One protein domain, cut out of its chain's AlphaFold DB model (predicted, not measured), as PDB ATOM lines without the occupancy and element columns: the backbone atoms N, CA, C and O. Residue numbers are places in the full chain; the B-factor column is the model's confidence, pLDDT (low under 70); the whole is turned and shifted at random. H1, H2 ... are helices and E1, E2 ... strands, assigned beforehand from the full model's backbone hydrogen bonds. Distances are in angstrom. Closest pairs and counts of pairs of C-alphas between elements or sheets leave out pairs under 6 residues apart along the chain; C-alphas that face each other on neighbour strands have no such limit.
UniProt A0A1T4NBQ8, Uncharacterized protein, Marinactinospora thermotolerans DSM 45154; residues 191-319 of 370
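Overview. This is residues 191 to 319 of the 370 residues of an uncharacterized protein of Marinactinospora thermotolerans DSM 45154 (UniProt A0A1T4NBQ8). A twisted sheet of three strands, E1, E2 and E3, forms the middle layer, with the long helix H3 and the shorter H1 and H2 on one face and H5 on the other. At one end of the body residues 275 to 281 stick out, running into H4, while H6 and the last residues lie near the opposite end. The printed part has 129 residues, with six named helices and three named strands in the order H1 H2 E1 E2 E3 H3 H4 H5 H6; the sheet, E1 E2 E3, is antiparallel, and the class is mixed. The whole is compact, with a radius of gyration of the C-alphas of 15.1 A and spans of 45 by 31 by 30 A.

Along the chain. E1 is residues 218 to 227, 28.7 A long; E2 is 230 to 239, 29.5 A; E3 is 245 to 252, 22.9 A. H3, residues 255 to 271, is 24.1 A long and begins at C-alpha 255 (169.645, -25.279, 91.549). H1 is residues 198 to 204, starting at C-alpha 198 (174.936, -19.716, 100.774), and H2 is 207 to 215. H4 is residues 279 to 288, H5 is 292 to 301, and H6 is 308 to 311, ending at C-alpha 311 (170.776, -30.957, 91.984).

Arrangement. E1, E2 and E3 form a meander, each strand the antiparallel neighbour of the one before. The hairpin E1 and E2 has N 223 and O 234 within hydrogen-bond range at 2.8 A; the hairpin E2 and E3 has N 235 and O 248 at 2.8 A. H3 is over E3 and, only just, with 3 C-alphas, over E2, at a height over the sheet of 4.9 A; its closest C-alphas to E3 are Ala 258 and Gly 252, 4.1 A apart. On the same face H1 is over E1 and stands up from the sheet at 56 degrees. H1 touches residues 256 to 263 of H3, about perpendicular at 80 degrees; their closest C-alphas, Ala 204 and Arg 260, are 5.3 A apart. H2 is on that face too, over none of the strands. H5 is on the opposite face, at a height over the sheet of 9.9 A. H4 only grazes the sheet with residues 285 to 288, and H6 with residues 308 to 311. Every O i to N i+4 pair is within hydrogen-bond range in H1, H2, H3, H4 and H5; H6 is too short for one.

Size, cuts and confidence. The two C-alphas farthest apart are those of Phe 279 and Glu 315, at 45.2 A. The printed part has no cut, and no link is long. Mean pLDDT of the printed part is 71.2; residues 267 to 291 and 305 to 318 are among those under 70.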
ATOM      1  N   THR A 191     161.765 -32.482 106.777       66.62
ATOM      2  CA  THR A 191     162.329 -33.651 106.117       66.62
ATOM      3  C   THR A 191     161.941 -33.582 104.636       66.62
ATOM      4  O   THR A 191     160.758 -33.385 104.347       66.62
ATOM      5  N   PRO A 192     162.873 -33.777 103.685       70.75
ATOM      6  CA  PRO A 192     164.290 -34.094 103.881       70.75
ATOM      7  C   PRO A 192     165.108 -32.911 104.433       70.75
ATOM      8  O   PRO A 192     164.618 -31.788 104.502       70.75
ATOM      9  N   VAL A 193     166.336 -33.203 104.860       80.88
ATOM     10  CA  VAL A 193     167.308 -32.228 105.377       80.88
ATOM     11  C   VAL A 193     167.642 -31.190 104.296       80.88
ATOM     12  O   VAL A 193     167.746 -31.548 103.119       80.88
ATOM     13  N   LEU A 194     167.781 -29.921 104.688       85.50
ATOM     14  CA  LEU A 194     168.171 -28.836 103.786       85.50
ATOM     15  C   LEU A 194     169.648 -28.932 103.411       85.50
ATOM     16  O   LEU A 194     170.481 -29.341 104.217       85.50
ATOM     17  N   VAL A 195     169.973 -28.496 102.197       89.31
ATOM     18  CA  VAL A 195     171.364 -28.317 101.771       89.31
ATOM     19  C   VAL A 195     171.712 -26.834 101.855       89.31
ATOM     20  O   VAL A 195     171.052 -26.046 101.167       89.31
ATOM     21  N   PRO A 196     172.705 -26.429 102.663       91.50
ATOM     22  CA  PRO A 196     173.165 -25.048 102.677       91.50
ATOM     23  C   PRO A 196     173.869 -24.729 101.352       91.50
ATOM     24  O   PRO A 196     174.737 -25.472 100.901       91.50
ATOM     25  N   VAL A 197     173.464 -23.629 100.717       92.19
ATOM     26  CA  VAL A 197     173.946 -23.162  99.400       92.19
ATOM     27  C   VAL A 197     174.181 -21.647  99.427       92.19
ATOM     28  O   VAL A 197     173.758 -20.903  98.540       92.19
ATOM     29  N   HIS A 198     174.765 -21.153 100.524       92.12
ATOM     30  CA  HIS A 198     174.936 -19.716 100.774       92.12
ATOM     31  C   HIS A 198     175.809 -19.044  99.703       92.12
ATOM     32  O   HIS A 198     175.462 -17.965  99.223       92.12
ATOM     33  N   GLU A 199     176.902 -19.694  99.293       91.00
ATOM     34  CA  GLU A 199     177.817 -19.167  98.273       91.00
ATOM     35  C   GLU A 199     177.145 -19.113  96.896       91.00
ATOM     36  O   GLU A 199     177.237 -18.100  96.203       91.00
ATOM     37  N   GLU A 200     176.408 -20.158  96.509       91.69
ATOM     38  CA  GLU A 200     175.665 -20.191  95.250       91.69
ATOM     39  C   GLU A 200     174.512 -19.181  95.245       91.69
ATOM     40  O   GLU A 200     174.244 -18.548  94.221       91.69
ATOM     41  N   ALA A 201     173.844 -18.988  96.385       88.50
ATOM     42  CA  ALA A 201     172.799 -17.979  96.535       88.50
ATOM     43  C   ALA A 201     173.356 -16.557  96.410       88.50
ATOM     44  O   ALA A 201     172.758 -15.720  95.731       88.50
ATOM     45  N   GLU A 202     174.518 -16.278  97.006       87.50
ATOM     46  CA  GLU A 202     175.204 -14.999  96.817       87.50
ATOM     47  C   GLU A 202     175.675 -14.835  95.361       87.50
ATOM     48  O   GLU A 202     175.551 -13.753  94.777       87.50
ATOM     49  N   ALA A 203     176.157 -15.916  94.740       87.81
ATOM     50  CA  ALA A 203     176.582 -15.937  93.345       87.81
ATOM     51  C   ALA A 203     175.432 -15.681  92.353       87.81
ATOM     52  O   ALA A 203     175.667 -15.116  91.282       87.81
ATOM     53  N   ALA A 204     174.198 -16.055  92.709       82.94
ATOM     54  CA  ALA A 204     173.006 -15.846  91.887       82.94
ATOM     55  C   ALA A 204     172.600 -14.365  91.761       82.94
ATOM     56  O   ALA A 204     171.918 -14.004  90.795       82.94
ATOM     57  N   LEU A 205     173.039 -13.494  92.680       70.06
ATOM     58  CA  LEU A 205     172.889 -12.045  92.535       70.06
ATOM     59  C   LEU A 205     173.797 -11.509  91.416       70.06
ATOM     60  O   LEU A 205     174.992 -11.839  91.399       70.06
ATOM     61  N   PRO A 206     173.287 -10.612  90.545       73.69
ATOM     62  CA  PRO A 206     174.134  -9.811  89.667       73.69
ATOM     63  C   PRO A 206     175.232  -9.100  90.466       73.69
ATOM     64  O   PRO A 206     174.986  -8.640  91.580       73.69
ATOM     65  N   GLU A 207     176.431  -8.975  89.895       72.19
ATOM     66  CA  GLU A 207     177.604  -8.417  90.588       72.19
ATOM     67  C   GLU A 207     177.336  -7.028  91.192       72.19
ATOM     68  O   GLU A 207     177.647  -6.792  92.359       72.19
ATOM     69  N   ALA A 208     176.663  -6.149  90.442       59.59
ATOM     70  CA  ALA A 208     176.259  -4.826  90.919       59.59
ATOM     71  C   ALA A 208     175.326  -4.901  92.144       59.59
ATOM     72  O   ALA A 208     175.569  -4.239  93.150       59.59
ATOM     73  N   ALA A 209     174.317  -5.779  92.109       65.69
ATOM     74  CA  ALA A 209     173.387  -5.974  93.222       65.69
ATOM     75  C   ALA A 209     174.076  -6.585  94.453       65.69
ATOM     76  O   ALA A 209     173.724  -6.268  95.589       65.69
ATOM     77  N   ARG A 210     175.090  -7.438  94.249       67.19
ATOM     78  CA  ARG A 210     175.904  -8.004  95.333       67.19
ATOM     79  C   ARG A 210     176.756  -6.936  96.016       67.19
ATOM     80  O   ARG A 210     176.828  -6.913  97.242       67.19
ATOM     81  N   ALA A 211     177.381  -6.049  95.241       62.97
ATOM     82  CA  ALA A 211     178.160  -4.936  95.779       62.97
ATOM     83  C   ALA A 211     177.279  -3.977  96.597       62.97
ATOM     84  O   ALA A 211     177.640  -3.623  97.719       62.97
ATOM     85  N   GLU A 212     176.099  -3.625  96.079       62.59
ATOM     86  CA  GLU A 212     175.120  -2.794  96.789       62.59
ATOM     87  C   GLU A 212     174.600  -3.464  98.065       62.59
ATOM     88  O   GLU A 212     174.559  -2.830  99.120       62.59
ATOM     89  N   ALA A 213     174.259  -4.756  98.006       67.38
ATOM     90  CA  ALA A 213     173.826  -5.513  99.178       67.38
ATOM     91  C   ALA A 213     174.901  -5.504 100.277       67.38
ATOM     92  O   ALA A 213     174.599  -5.184 101.427       67.38
ATOM     93  N   ARG A 214     176.166  -5.762  99.920       71.25
ATOM     94  CA  ARG A 214     177.296  -5.717 100.862       71.25
ATOM     95  C   ARG A 214     177.515  -4.316 101.435       71.25
ATOM     96  O   ARG A 214     177.704  -4.186 102.641       71.25
ATOM     97  N   ALA A 215     177.441  -3.269 100.610       67.25
ATOM     98  CA  ALA A 215     177.550  -1.879 101.064       67.25
ATOM     99  C   ALA A 215     176.422  -1.489 102.036       67.25
ATOM    100  O   ALA A 215     176.644  -0.719 102.967       67.25
ATOM    101  N   ALA A 216     175.231  -2.068 101.863       64.19
ATOM    102  CA  ALA A 216     174.095  -1.917 102.769       64.19
ATOM    103  C   ALA A 216     174.169  -2.815 104.025       64.19
ATOM    104  O   ALA A 216     173.219  -2.847 104.813       64.19
ATOM    105  N   GLY A 217     175.265  -3.560 104.221       72.44
ATOM    106  CA  GLY A 217     175.438  -4.479 105.348       72.44
ATOM    107  C   GLY A 217     174.515  -5.698 105.294       72.44
ATOM    108  O   GLY A 217     174.170  -6.254 106.341       72.44
ATOM    109  N   LEU A 218     174.077  -6.083 104.093       73.88
ATOM    110  CA  LEU A 218     173.229  -7.244 103.855       73.88
ATOM    111  C   LEU A 218     174.071  -8.473 103.506       73.88
ATOM    112  O   LEU A 218     175.115  -8.391 102.860       73.88
ATOM    113  N   SER A 219     173.583  -9.627 103.933       84.81
ATOM    114  CA  SER A 219     174.111 -10.962 103.691       84.81
ATOM    115  C   SER A 219     173.018 -11.837 103.084       84.81
ATOM    116  O   SER A 219     171.824 -11.584 103.280       84.81
ATOM    117  N   VAL A 220     173.430 -12.859 102.337       85.69
ATOM    118  CA  VAL A 220     172.526 -13.808 101.684       85.69
ATOM    119  C   VAL A 220     172.703 -15.176 102.319       85.69
ATOM    120  O   VAL A 220     173.807 -15.713 102.338       85.69
ATOM    121  N   SER A 221     171.610 -15.751 102.809       91.44
ATOM    122  CA  SER A 221     171.559 -17.155 103.205       91.44
ATOM    123  C   SER A 221     170.736 -17.951 102.206       91.44
ATOM    124  O   SER A 221     169.651 -17.519 101.821       91.44
ATOM    125  N   GLY A 222     171.257 -19.099 101.774       92.44
ATOM    126  CA  GLY A 222     170.636 -19.950 100.767       92.44
ATOM    127  C   GLY A 222     170.487 -21.375 101.268       92.44
ATOM    128  O   GLY A 222     171.435 -21.943 101.802       92.44
ATOM    129  N   TYR A 223     169.316 -21.957 101.044       92.62
ATOM    130  CA  TYR A 223     169.006 -23.341 101.377       92.62
ATOM    131  C   TYR A 223     168.301 -24.004 100.201       92.62
ATOM    132  O   TYR A 223     167.466 -23.381  99.543       92.62
ATOM    133  N   ALA A 224     168.607 -25.272  99.943       91.12
ATOM    134  CA  ALA A 224     168.032 -26.014  98.833       91.12
ATOM    135  C   ALA A 224     167.373 -27.324  99.273       91.12
ATOM    136  O   ALA A 224     167.866 -28.037 100.150       91.12
ATOM    137  N   LEU A 225     166.272 -27.662  98.600       86.38
ATOM    138  CA  LEU A 225     165.571 -28.939  98.704       86.38
ATOM    139  C   LEU A 225     165.463 -29.586  97.335       86.38
ATOM    140  O   LEU A 225     165.109 -28.945  96.343       86.38
ATOM    141  N   ARG A 226     165.741 -30.889  97.278       79.69
ATOM    142  CA  ARG A 226     165.551 -31.655  96.050       79.69
ATOM    143  C   ARG A 226     164.084 -32.051  95.929       79.69
ATOM    144  O   ARG A 226     163.565 -32.799  96.757       79.69
ATOM    145  N   GLY A 227     163.438 -31.554  94.884       70.00
ATOM    146  CA  GLY A 227     162.131 -32.006  94.444       70.00
ATOM    147  C   GLY A 227     162.223 -33.253  93.569       70.00
ATOM    148  O   GLY A 227     163.293 -33.644  93.092       70.00
ATOM    149  N   PHE A 228     161.073 -33.880  93.337       67.94
ATOM    150  CA  PHE A 228     160.937 -34.847  92.255       67.94
ATOM    151  C   PHE A 228     160.943 -34.052  90.950       67.94
ATOM    152  O   PHE A 228     159.978 -33.344  90.690       67.94
ATOM    153  N   GLU A 229     162.041 -34.125  90.191       74.31
ATOM    154  CA  GLU A 229     162.194 -33.423  88.906       74.31
ATOM    155  C   GLU A 229     162.318 -31.883  89.010       74.31
ATOM    156  O   GLU A 229     162.035 -31.157  88.069       74.31
ATOM    157  N   PHE A 230     162.772 -31.348  90.144       80.81
ATOM    158  CA  PHE A 230     163.129 -29.927  90.266       80.81
ATOM    159  C   PHE A 230     164.044 -29.689  91.471       80.81
ATOM    160  O   PHE A 230     164.159 -30.529  92.368       80.81
ATOM    161  N   ALA A 231     164.672 -28.520  91.524       85.25
ATOM    162  CA  ALA A 231     165.259 -27.970  92.738       85.25
ATOM    163  C   ALA A 231     164.323 -26.904  93.308       85.25
ATOM    164  O   ALA A 231     163.716 -26.137  92.561       85.25
ATOM    165  N   MET A 232     164.211 -26.849  94.628       89.81
ATOM    166  CA  MET A 232     163.589 -25.744  95.344       89.81
ATOM    167  C   MET A 232     164.680 -25.003  96.102       89.81
ATOM    168  O   MET A 232     165.538 -25.636  96.719       89.81
ATOM    169  N   ALA A 233     164.649 -23.678  96.036       91.50
ATOM    170  CA  ALA A 233     165.541 -22.813  96.782       91.50
ATOM    171  C   ALA A 233     164.741 -21.914  97.725       91.50
ATOM    172  O   ALA A 233     163.692 -21.375  97.361       91.50
ATOM    173  N   LEU A 234     165.294 -21.728  98.915       91.56
ATOM    174  CA  LEU A 234     164.917 -20.730  99.898       91.56
ATOM    175  C   LEU A 234     166.095 -19.772 100.060       91.56
ATOM    176  O   LEU A 234     167.201 -20.193 100.386       91.56
ATOM    177  N   VAL A 235     165.848 -18.486  99.845       88.69
ATOM    178  CA  VAL A 235     166.851 -17.432  99.968       88.69
ATOM    179  C   VAL A 235     166.383 -16.396 100.973       88.69
ATOM    180  O   VAL A 235     165.220 -15.990 100.979       88.69
ATOM    181  N   VAL A 236     167.318 -15.954 101.803       87.75
ATOM    182  CA  VAL A 236     167.112 -14.945 102.836       87.75
ATOM    183  C   VAL A 236     168.115 -13.832 102.617       87.75
ATOM    184  O   VAL A 236     169.318 -14.071 102.683       87.75
ATOM    185  N   LEU A 237     167.636 -12.616 102.381       80.44
ATOM    186  CA  LEU A 237     168.466 -11.414 102.380       80.44
ATOM    187  C   LEU A 237     168.294 -10.724 103.731       80.44
ATOM    188  O   LEU A 237     167.209 -10.222 104.022       80.44
ATOM    189  N   HIS A 238     169.336 -10.699 104.553       83.12
ATOM    190  CA  HIS A 238     169.256 -10.241 105.941       83.12
ATOM    191  C   HIS A 238     170.447  -9.364 106.326       83.12
ATOM    192  O   HIS A 238     171.485  -9.402 105.675       83.12
ATOM    193  N   HIS A 239     170.321  -8.581 107.394       78.88
ATOM    194  CA  HIS A 239     171.472  -7.882 107.974       78.88
ATOM    195  C   HIS A 239     172.431  -8.864 108.667       78.88
ATOM    196  O   HIS A 239     172.041  -9.977 109.030       78.88
ATOM    197  N   ALA A 240     173.697  -8.474 108.840       79.38
ATOM    198  CA  ALA A 240     174.727  -9.332 109.444       79.38
ATOM    199  C   ALA A 240     174.364  -9.833 110.859       79.38
ATOM    200  O   ALA A 240     174.713 -10.949 111.230       79.38
ATOM    201  N   ASP A 241     173.611  -9.038 111.620       78.12
ATOM    202  CA  ASP A 241     173.099  -9.383 112.952       78.12
ATOM    203  C   ASP A 241     171.898 -10.352 112.927       78.12
ATOM    204  O   ASP A 241     171.406 -10.758 113.979       78.12
ATOM    205  N   ARG A 242     171.422 -10.715 111.725       79.25
ATOM    206  CA  ARG A 242     170.258 -11.569 111.457       79.25
ATOM    207  C   ARG A 242     168.957 -11.062 112.088       79.25
ATOM    208  O   ARG A 242     167.985 -11.808 112.131       79.25
ATOM    209  N   THR A 243     168.889  -9.814 112.551       70.00
ATOM    210  CA  THR A 243     167.696  -9.316 113.252       70.00
ATOM    211  C   THR A 243     166.544  -9.071 112.296       70.00
ATOM    212  O   THR A 243     165.403  -9.330 112.653       70.00
ATOM    213  N   SER A 244     166.842  -8.654 111.065       69.06
ATOM    214  CA  SER A 244     165.853  -8.365 110.029       69.06
ATOM    215  C   SER A 244     166.275  -8.916 108.672       69.06
ATOM    216  O   SER A 244     167.456  -8.909 108.306       69.06
ATOM    217  N   GLY A 245     165.291  -9.382 107.905       70.94
ATOM    218  CA  GLY A 245     165.509  -9.931 106.579       70.94
ATOM    219  C   GLY A 245     164.228 -10.141 105.783       70.94
ATOM    220  O   GLY A 245     163.109 -10.057 106.292       70.94
ATOM    221  N   THR A 246     164.422 -10.407 104.498       73.25
ATOM    222  CA  THR A 246     163.373 -10.732 103.534       73.25
ATOM    223  C   THR A 246     163.622 -12.132 102.989       73.25
ATOM    224  O   THR A 246     164.768 -12.556 102.864       73.25
ATOM    225  N   TRP A 247     162.544 -12.839 102.654       79.50
ATOM    226  CA  TRP A 247     162.573 -14.245 102.260       79.50
ATOM    227  C   TRP A 247     161.996 -14.431 100.858       79.50
ATOM    228  O   TRP A 247     160.905 -13.935 100.552       79.50
ATOM    229  N   GLY A 248     162.682 -15.200 100.022       78.81
ATOM    230  CA  GLY A 248     162.222 -15.612  98.702       78.81
ATOM    231  C   GLY A 248     162.308 -17.122  98.535       78.81
ATOM    232  O   GLY A 248     163.254 -17.751  98.999       78.81
ATOM    233  N   THR A 249     161.320 -17.704  97.864       86.06
ATOM    234  CA  THR A 249     161.332 -19.112  97.465       86.06
ATOM    235  C   THR A 249     161.047 -19.226  95.986       86.06
ATOM    236  O   THR A 249     160.289 -18.430  95.426       86.06
ATOM    237  N   ALA A 250     161.654 -20.220  95.350       86.50
ATOM    238  CA  ALA A 250     161.332 -20.585  93.983       86.50
ATOM    239  C   ALA A 250     161.682 -22.048  93.718       86.50
ATOM    240  O   ALA A 250     162.510 -22.648  94.406       86.50
ATOM    241  N   VAL A 251     161.054 -22.598  92.685       86.44
ATOM    242  CA  VAL A 251     161.439 -23.871  92.078       86.44
ATOM    243  C   VAL A 251     162.075 -23.615  90.719       86.44
ATOM    244  O   VAL A 251     161.760 -22.637  90.042       86.44
ATOM    245  N   GLY A 252     162.985 -24.495  90.325       86.81
ATOM    246  CA  GLY A 252     163.651 -24.456  89.032       86.81
ATOM    247  C   GLY A 252     163.997 -25.861  88.540       86.81
ATOM    248  O   GLY A 252     164.115 -26.777  89.355       86.81
ATOM    249  N   PRO A 253     164.222 -26.050  87.228       80.50
ATOM    250  CA  PRO A 253     164.686 -27.329  86.668       80.50
ATOM    251  C   PRO A 253     166.074 -27.754  87.189       80.50
ATOM    252  O   PRO A 253     166.500 -28.887  86.983       80.50
ATOM    253  N   GLY A 254     166.777 -26.850  87.874       84.81
ATOM    254  CA  GLY A 254     168.025 -27.087  88.585       84.81
ATOM    255  C   GLY A 254     168.269 -25.996  89.630       84.81
ATOM    256  O   GLY A 254     167.506 -25.028  89.725       84.81
ATOM    257  N   LEU A 255     169.338 -26.155  90.414       87.12
ATOM    258  CA  LEU A 255     169.645 -25.279  91.549       87.12
ATOM    259  C   LEU A 255     169.851 -23.810  91.145       87.12
ATOM    260  O   LEU A 255     169.286 -22.935  91.789       87.12
ATOM    261  N   ASP A 256     170.589 -23.529  90.065       87.19
ATOM    262  CA  ASP A 256     170.848 -22.147  89.610       87.19
ATOM    263  C   ASP A 256     169.545 -21.399  89.275       87.19
ATOM    264  O   ASP A 256     169.314 -20.295  89.765       87.19
ATOM    265  N   ALA A 257     168.645 -22.032  88.517       85.94
ATOM    266  CA  ALA A 257     167.354 -21.443  88.170       85.94
ATOM    267  C   ALA A 257     166.485 -21.189  89.415       85.94
ATOM    268  O   ALA A 257     165.874 -20.125  89.535       85.94
ATOM    269  N   ALA A 258     166.468 -22.137  90.358       89.12
ATOM    270  CA  ALA A 258     165.744 -21.985  91.616       89.12
ATOM    271  C   ALA A 258     166.323 -20.837  92.462       89.12
ATOM    272  O   ALA A 258     165.572 -20.000  92.955       89.12
ATOM    273  N   LEU A 259     167.651 -20.742  92.584       89.12
ATOM    274  CA  LEU A 259     168.322 -19.681  93.339       89.12
ATOM    275  C   LEU A 259     168.070 -18.301  92.734       89.12
ATOM    276  O   LEU A 259     167.694 -17.387  93.464       89.12
ATOM    277  N   ARG A 260     168.198 -18.145  91.411       83.19
ATOM    278  CA  ARG A 260     167.899 -16.874  90.727       83.19
ATOM    279  C   ARG A 260     166.454 -16.444  90.936       83.19
ATOM    280  O   ARG A 260     166.205 -15.278  91.237       83.19
ATOM    281  N   GLY A 261     165.514 -17.382  90.816       80.38
ATOM    282  CA  GLY A 261     164.104 -17.126  91.098       80.38
ATOM    283  C   GLY A 261     163.887 -16.683  92.545       80.38
ATOM    284  O   GLY A 261     163.259 -15.656  92.790       80.38
ATOM    285  N   ALA A 262     164.458 -17.407  93.510       83.44
ATOM    286  CA  ALA A 262     164.307 -17.109  94.931       83.44
ATOM    287  C   ALA A 262     164.930 -15.754  95.308       83.44
ATOM    288  O   ALA A 262     164.306 -14.969  96.024       83.44
ATOM    289  N   VAL A 263     166.113 -15.436  94.772       77.31
ATOM    290  CA  VAL A 263     166.768 -14.126  94.914       77.31
ATOM    291  C   VAL A 263     165.884 -13.015  94.352       77.31
ATOM    292  O   VAL A 263     165.638 -12.031  95.049       77.31
ATOM    293  N   LEU A 264     165.367 -13.171  93.128       72.31
ATOM    294  CA  LEU A 264     164.507 -12.165  92.503       72.31
ATOM    295  C   LEU A 264     163.262 -11.899  93.356       72.31
ATOM    296  O   LEU A 264     162.984 -10.747  93.681       72.31
ATOM    297  N   ARG A 265     162.578 -12.952  93.822       73.31
ATOM    298  CA  ARG A 265     161.419 -12.822  94.723       73.31
ATOM    299  C   ARG A 265     161.775 -12.130  96.036       73.31
ATOM    300  O   ARG A 265     160.983 -11.353  96.567       73.31
ATOM    301  N   CYS A 266     162.959 -12.405  96.575       72.25
ATOM    302  CA  CYS A 266     163.447 -11.759  97.786       72.25
ATOM    303  C   CYS A 266     163.666 -10.249  97.576       72.25
ATOM    304  O   CYS A 266     163.281  -9.440  98.424       72.25
ATOM    305  N   VAL A 267     164.241  -9.860  96.434       64.81
ATOM    306  CA  VAL A 267     164.463  -8.455  96.060       64.81
ATOM    307  C   VAL A 267     163.139  -7.742  95.769       64.81
ATOM    308  O   VAL A 267     162.913  -6.662  96.309       64.81
ATOM    309  N   GLU A 268     162.230  -8.358  95.008       63.47
ATOM    310  CA  GLU A 268     160.887  -7.826  94.716       63.47
ATOM    311  C   GLU A 268     160.125  -7.497  96.005       63.47
ATOM    312  O   GLU A 268     159.618  -6.388  96.174       63.47
ATOM    313  N   LYS A 269     160.117  -8.422  96.972       65.62
ATOM    314  CA  LYS A 269     159.469  -8.208  98.275       65.62
ATOM    315  C   LYS A 269     160.072  -7.040  99.062       65.62
ATOM    316  O   LYS A 269     159.348  -6.393  99.818       65.62
ATOM    317  N   ARG A 270     161.368  -6.757  98.887       59.91
ATOM    318  CA  ARG A 270     162.061  -5.621  99.520       59.91
ATOM    319  C   ARG A 270     161.817  -4.297  98.784       59.91
ATOM    320  O   ARG A 270     161.763  -3.262  99.438       59.91
ATOM    321  N   ALA A 271     161.652  -4.326  97.461       48.81
ATOM    322  CA  ALA A 271     161.507  -3.137  96.615       48.81
ATOM    323  C   ALA A 271     160.107  -2.486  96.660       48.81
ATOM    324  O   ALA A 271     159.962  -1.326  96.281       48.81
ATOM    325  N   ILE A 272     159.070  -3.193  97.123       43.78
ATOM    326  CA  ILE A 272     157.694  -2.664  97.150       43.78
ATOM    327  C   ILE A 272     157.544  -1.572  98.232       43.78
ATOM    328  O   ILE A 272     157.671  -1.891  99.422       43.78
ATOM    329  N   PRO A 273     157.170  -0.324  97.875       41.22
ATOM    330  CA  PRO A 273     156.999   0.771  98.829       41.22
ATOM    331  C   PRO A 273     155.956   0.456  99.910       41.22
ATOM    332  O   PRO A 273     154.821   0.078  99.621       41.22
ATOM    333  N   VAL A 274     156.314   0.673 101.179       42.50
ATOM    334  CA  VAL A 274     155.413   0.476 102.333       42.50
ATOM    335  C   VAL A 274     154.218   1.442 102.283       42.50
ATOM    336  O   VAL A 274     153.114   1.088 102.699       42.50
ATOM    337  N   SER A 275     154.411   2.636 101.718       35.69
ATOM    338  CA  SER A 275     153.462   3.756 101.729       35.69
ATOM    339  C   SER A 275     152.190   3.569 100.887       35.69
ATOM    340  O   SER A 275     151.263   4.353 101.055       35.69
ATOM    341  N   GLY A 276     152.095   2.532 100.047       40.72
ATOM    342  CA  GLY A 276     150.894   2.221  99.248       40.72
ATOM    343  C   GLY A 276     150.199   0.904  99.610       40.72
ATOM    344  O   GLY A 276     149.222   0.528  98.972       40.72
ATOM    345  N   SER A 277     150.703   0.179 100.612       41.78
ATOM    346  CA  SER A 277     150.242  -1.180 100.927       41.78
ATOM    347  C   SER A 277     149.142  -1.216 101.998       41.78
ATOM    348  O   SER A 277     149.069  -0.362 102.892       41.78
ATOM    349  N   SER A 278     148.259  -2.217 101.931       42.91
ATOM    350  CA  SER A 278     147.203  -2.403 102.933       42.91
ATOM    351  C   SER A 278     147.802  -2.644 104.331       42.91
ATOM    352  O   SER A 278     148.909  -3.165 104.477       42.91
ATOM    353  N   PHE A 279     147.103  -2.214 105.387       35.16
ATOM    354  CA  PHE A 279     147.590  -2.310 106.774       35.16
ATOM    355  C   PHE A 279     148.000  -3.740 107.203       35.16
ATOM    356  O   PHE A 279     149.049  -3.871 107.833       35.16
ATOM    357  N   PRO A 280     147.287  -4.820 106.818       39.09
ATOM    358  CA  PRO A 280     147.727  -6.190 107.104       39.09
ATOM    359  C   PRO A 280     149.059  -6.560 106.431       39.09
ATOM    360  O   PRO A 280     149.899  -7.202 107.059       39.09
ATOM    361  N   LEU A 281     149.285  -6.098 105.192       39.62
ATOM    362  CA  LEU A 281     150.536  -6.299 104.450       39.62
ATOM    363  C   LEU A 281     151.706  -5.571 105.132       39.62
ATOM    364  O   LEU A 281     152.811  -6.097 105.237       39.62
ATOM    365  N   ARG A 282     151.450  -4.373 105.673       41.69
ATOM    366  CA  ARG A 282     152.423  -3.619 106.482       41.69
ATOM    367  C   ARG A 282     152.734  -4.312 107.810       41.69
ATOM    368  O   ARG A 282     153.903  -4.444 108.156       41.69
ATOM    369  N   ALA A 283     151.713  -4.774 108.531       35.66
ATOM    370  CA  ALA A 283     151.864  -5.426 109.833       35.66
ATOM    371  C   ALA A 283     152.630  -6.761 109.746       35.66
ATOM    372  O   ALA A 283     153.459  -7.045 110.606       35.66
ATOM    373  N   ARG A 284     152.422  -7.554 108.684       43.41
ATOM    374  CA  ARG A 284     153.192  -8.786 108.433       43.41
ATOM    375  C   ARG A 284     154.613  -8.527 107.940       43.41
ATOM    376  O   ARG A 284     155.518  -9.230 108.373       43.41
ATOM    377  N   ARG A 285     154.840  -7.506 107.105       47.25
ATOM    378  CA  ARG A 285     156.205  -7.087 106.735       47.25
ATOM    379  C   ARG A 285     157.003  -6.650 107.956       47.25
ATOM    380  O   ARG A 285     158.163  -7.010 108.057       47.25
ATOM    381  N   LEU A 286     156.367  -5.973 108.910       37.50
ATOM    382  CA  LEU A 286     156.976  -5.699 110.211       37.50
ATOM    383  C   LEU A 286     157.210  -7.001 111.006       37.50
ATOM    384  O   LEU A 286     158.297  -7.194 111.529       37.50
ATOM    385  N   ALA A 287     156.266  -7.951 111.025       36.41
ATOM    386  CA  ALA A 287     156.417  -9.226 111.744       36.41
ATOM    387  C   ALA A 287     157.514 -10.164 111.184       36.41
ATOM    388  O   ALA A 287     158.246 -10.770 111.963       36.41
ATOM    389  N   GLY A 288     157.682 -10.257 109.857       42.44
ATOM    390  CA  GLY A 288     158.766 -11.025 109.220       42.44
ATOM    391  C   GLY A 288     160.165 -10.477 109.533       42.44
ATOM    392  O   GLY A 288     161.152 -11.207 109.456       42.44
ATOM    393  N   TRP A 289     160.236  -9.211 109.953       49.81
ATOM    394  CA  TRP A 289     161.467  -8.550 110.377       49.81
ATOM    395  C   TRP A 289     161.783  -8.757 111.858       49.81
ATOM    396  O   TRP A 289     162.868  -8.377 112.266       49.81
ATOM    397  N   HIS A 290     160.884  -9.326 112.668       47.12
ATOM    398  CA  HIS A 290     161.098  -9.426 114.117       47.12
ATOM    399  C   HIS A 290     161.705 -10.758 114.583       47.12
ATOM    400  O   HIS A 290     162.208 -10.801 115.701       47.12
ATOM    401  N   CYS A 291     161.711 -11.807 113.745       58.31
ATOM    402  CA  CYS A 291     162.227 -13.138 114.118       58.31
ATOM    403  C   CYS A 291     163.168 -13.759 113.066       58.31
ATOM    404  O   CYS A 291     163.251 -14.981 112.936       58.31
ATOM    405  N   THR A 292     163.831 -12.938 112.237       71.12
ATOM    406  CA  THR A 292     164.689 -13.456 111.148       71.12
ATOM    407  C   THR A 292     165.802 -14.359 111.684       71.12
ATOM    408  O   THR A 292     166.121 -15.376 111.067       71.12
ATOM    409  N   ARG A 293     166.345 -14.026 112.856       78.00
ATOM    410  CA  ARG A 293     167.410 -14.781 113.509       78.00
ATOM    411  C   ARG A 293     166.940 -16.178 113.889       78.00
ATOM    412  O   ARG A 293     167.583 -17.143 113.502       78.00
ATOM    413  N   GLU A 294     165.807 -16.277 114.572       78.25
ATOM    414  CA  GLU A 294     165.234 -17.539 115.036       78.25
ATOM    415  C   GLU A 294     164.872 -18.451 113.853       78.25
ATOM    416  O   GLU A 294     165.089 -19.659 113.909       78.25
ATOM    417  N   TYR A 295     164.384 -17.886 112.742       78.50
ATOM    418  CA  TYR A 295     164.133 -18.660 111.525       78.50
ATOM    419  C   TYR A 295     165.418 -19.166 110.866       78.50
ATOM    420  O   TYR A 295     165.452 -20.304 110.404       78.50
ATOM    421  N   LEU A 296     166.470 -18.346 110.803       83.00
ATOM    422  CA  LEU A 296     167.760 -18.776 110.263       83.00
ATOM    423  C   LEU A 296     168.398 -19.851 111.146       83.00
ATOM    424  O   LEU A 296     168.856 -20.851 110.615       83.00
ATOM    425  N   GLU A 297     168.356 -19.695 112.469       85.06
ATOM    426  CA  GLU A 297     168.813 -20.716 113.421       85.06
ATOM    427  C   GLU A 297     168.044 -22.033 113.250       85.06
ATOM    428  O   GLU A 297     168.645 -23.107 113.249       85.06
ATOM    429  N   PHE A 298     166.725 -21.962 113.038       84.50
ATOM    430  CA  PHE A 298     165.903 -23.132 112.740       84.50
ATOM    431  C   PHE A 298     166.317 -23.811 111.424       84.50
ATOM    432  O   PHE A 298     166.444 -25.033 111.370       84.50
ATOM    433  N   LEU A 299     166.553 -23.043 110.358       86.56
ATOM    434  CA  LEU A 299     166.987 -23.588 109.067       86.56
ATOM    435  C   LEU A 299     168.381 -24.207 109.152       86.56
ATOM    436  O   LEU A 299     168.560 -25.331 108.687       86.56
ATOM    437  N   ASP A 300     169.324 -23.520 109.798       87.81
ATOM    438  CA  ASP A 300     170.684 -23.999 110.056       87.81
ATOM    439  C   ASP A 300     170.652 -25.319 110.849       87.81
ATOM    440  O   ASP A 300     171.353 -26.271 110.508       87.81
ATOM    441  N   HIS A 301     169.775 -25.429 111.856       86.19
ATOM    442  CA  HIS A 301     169.583 -26.660 112.630       86.19
ATOM    443  C   HIS A 301     169.068 -27.838 111.785       86.19
ATOM    444  O   HIS A 301     169.361 -28.997 112.083       86.19
ATOM    445  N   HIS A 302     168.309 -27.553 110.726       84.56
ATOM    446  CA  HIS A 302     167.744 -28.551 109.816       84.56
ATOM    447  C   HIS A 302     168.550 -28.735 108.520       84.56
ATOM    448  O   HIS A 302     168.058 -29.365 107.573       84.56
ATOM    449  N   CYS A 303     169.782 -28.224 108.480       86.50
ATOM    450  CA  CYS A 303     170.731 -28.454 107.400       86.50
ATOM    451  C   CYS A 303     171.554 -29.728 107.604       86.50
ATOM    452  O   CYS A 303     171.686 -30.261 108.704       86.50
ATOM    453  N   GLY A 304     172.130 -30.216 106.512       79.38
ATOM    454  CA  GLY A 304     173.088 -31.307 106.538       79.38
ATOM    455  C   GLY A 304     174.000 -31.274 105.329       79.38
ATOM    456  O   GLY A 304     173.725 -30.615 104.324       79.38
ATOM    457  N   ASP A 305     175.088 -32.023 105.437       66.56
ATOM    458  CA  ASP A 305     176.125 -32.054 104.419       66.56
ATOM    459  C   ASP A 305     175.683 -32.950 103.258       66.56
ATOM    460  O   ASP A 305     175.793 -34.178 103.302       66.56
ATOM    461  N   ALA A 306     175.159 -32.339 102.199       59.78
ATOM    462  CA  ALA A 306     174.953 -33.013 100.926       59.78
ATOM    463  C   ALA A 306     175.676 -32.241  99.818       59.78
ATOM    464  O   ALA A 306     175.552 -31.019  99.740       59.78
ATOM    465  N   PRO A 307     176.419 -32.921  98.929       56.88
ATOM    466  CA  PRO A 307     177.113 -32.234  97.856       56.88
ATOM    467  C   PRO A 307     176.096 -31.585  96.891       56.88
ATOM    468  O   PRO A 307     175.170 -32.273  96.444       56.88
ATOM    469  N   PRO A 308     176.303 -30.321  96.465       53.59
ATOM    470  CA  PRO A 308     175.431 -29.610  95.515       53.59
ATOM    471  C   PRO A 308     175.192 -30.350  94.185       53.59
ATOM    472  O   PRO A 308     174.202 -30.121  93.493       53.59
ATOM    473  N   ARG A 309     176.052 -31.320  93.839       54.53
ATOM    474  CA  ARG A 309     175.877 -32.221  92.681       54.53
ATOM    475  C   ARG A 309     174.585 -33.052  92.727       54.53
ATOM    476  O   ARG A 309     174.192 -33.608  91.707       54.53
ATOM    477  N   ALA A 310     173.902 -33.120  93.873       58.06
ATOM    478  CA  ALA A 310     172.587 -33.747  93.999       58.06
ATOM    479  C   ALA A 310     171.471 -33.030  93.207       58.06
ATOM    480  O   ALA A 310     170.397 -33.614  93.036       58.06
ATOM    481  N   PHE A 311     171.722 -31.809  92.714       65.56
ATOM    482  CA  PHE A 311     170.776 -30.957  91.984       65.56
ATOM    483  C   PHE A 311     171.090 -30.830  90.486       65.56
ATOM    484  O   PHE A 311     170.882 -29.764  89.901       65.56
ATOM    485  N   ALA A 312     171.627 -31.890  89.872       62.38
ATOM    486  CA  ALA A 312     171.908 -31.905  88.438       62.38
ATOM    487  C   ALA A 312     170.672 -31.449  87.628       62.38
ATOM    488  O   ALA A 312     169.556 -31.860  87.970       62.38
ATOM    489  N   PRO A 313     170.854 -30.601  86.596       60.06
ATOM    490  CA  PRO A 313     169.753 -30.139  85.760       60.06
ATOM    491  C   PRO A 313     169.015 -31.322  85.144       60.06
ATOM    492  O   PRO A 313     169.635 -32.318  84.771       60.06
ATOM    493  N   LEU A 314     167.700 -31.198  84.997       58.25
ATOM    494  CA  LEU A 314     166.971 -32.120  84.140       58.25
ATOM    495  C   LEU A 314     167.377 -31.928  82.679       58.25
ATOM    496  O   LEU A 314     167.399 -30.804  82.183       58.25
ATOM    497  N   GLU A 315     167.663 -33.037  81.998       49.25
ATOM    498  CA  GLU A 315     167.969 -33.050  80.562       49.25
ATOM    499  C   GLU A 315     166.718 -32.794  79.703       49.25
ATOM    500  O   GLU A 315     166.830 -32.286  78.589       49.25
ATOM    501  N   GLU A 316     165.520 -33.062  80.237       51.91
ATOM    502  CA  GLU A 316     164.240 -32.789  79.579       51.91
ATOM    503  C   GLU A 316     163.451 -31.712  80.332       51.91
ATOM    504  O   GLU A 316     163.171 -31.830  81.528       51.91
ATOM    505  N   ALA A 317     163.060 -30.655  79.616       49.84
ATOM    506  CA  ALA A 317     162.182 -29.623  80.147       49.84
ATOM    507  C   ALA A 317     160.761 -30.184  80.287       49.84
ATOM    508  O   ALA A 317     160.021 -30.284  79.309       49.84
ATOM    509  N   ARG A 318     160.371 -30.548  81.509       60.59
ATOM    510  CA  ARG A 318     158.965 -30.801  81.835       60.59
ATOM    511  C   ARG A 318     158.266 -29.482  82.131       60.59
ATOM    512  O   ARG A 318     158.815 -28.630  82.827       60.59
ATOM    513  N   TYR A 319     157.055 -29.330  81.605       76.19
ATOM    514  CA  TYR A 319     156.177 -28.216  81.949       76.19
ATOM    515  C   TYR A 319     155.772 -28.323  83.428       76.19
ATOM    516  O   TYR A 319     155.474 -29.414  83.926       76.19
TER     517      TYR A 319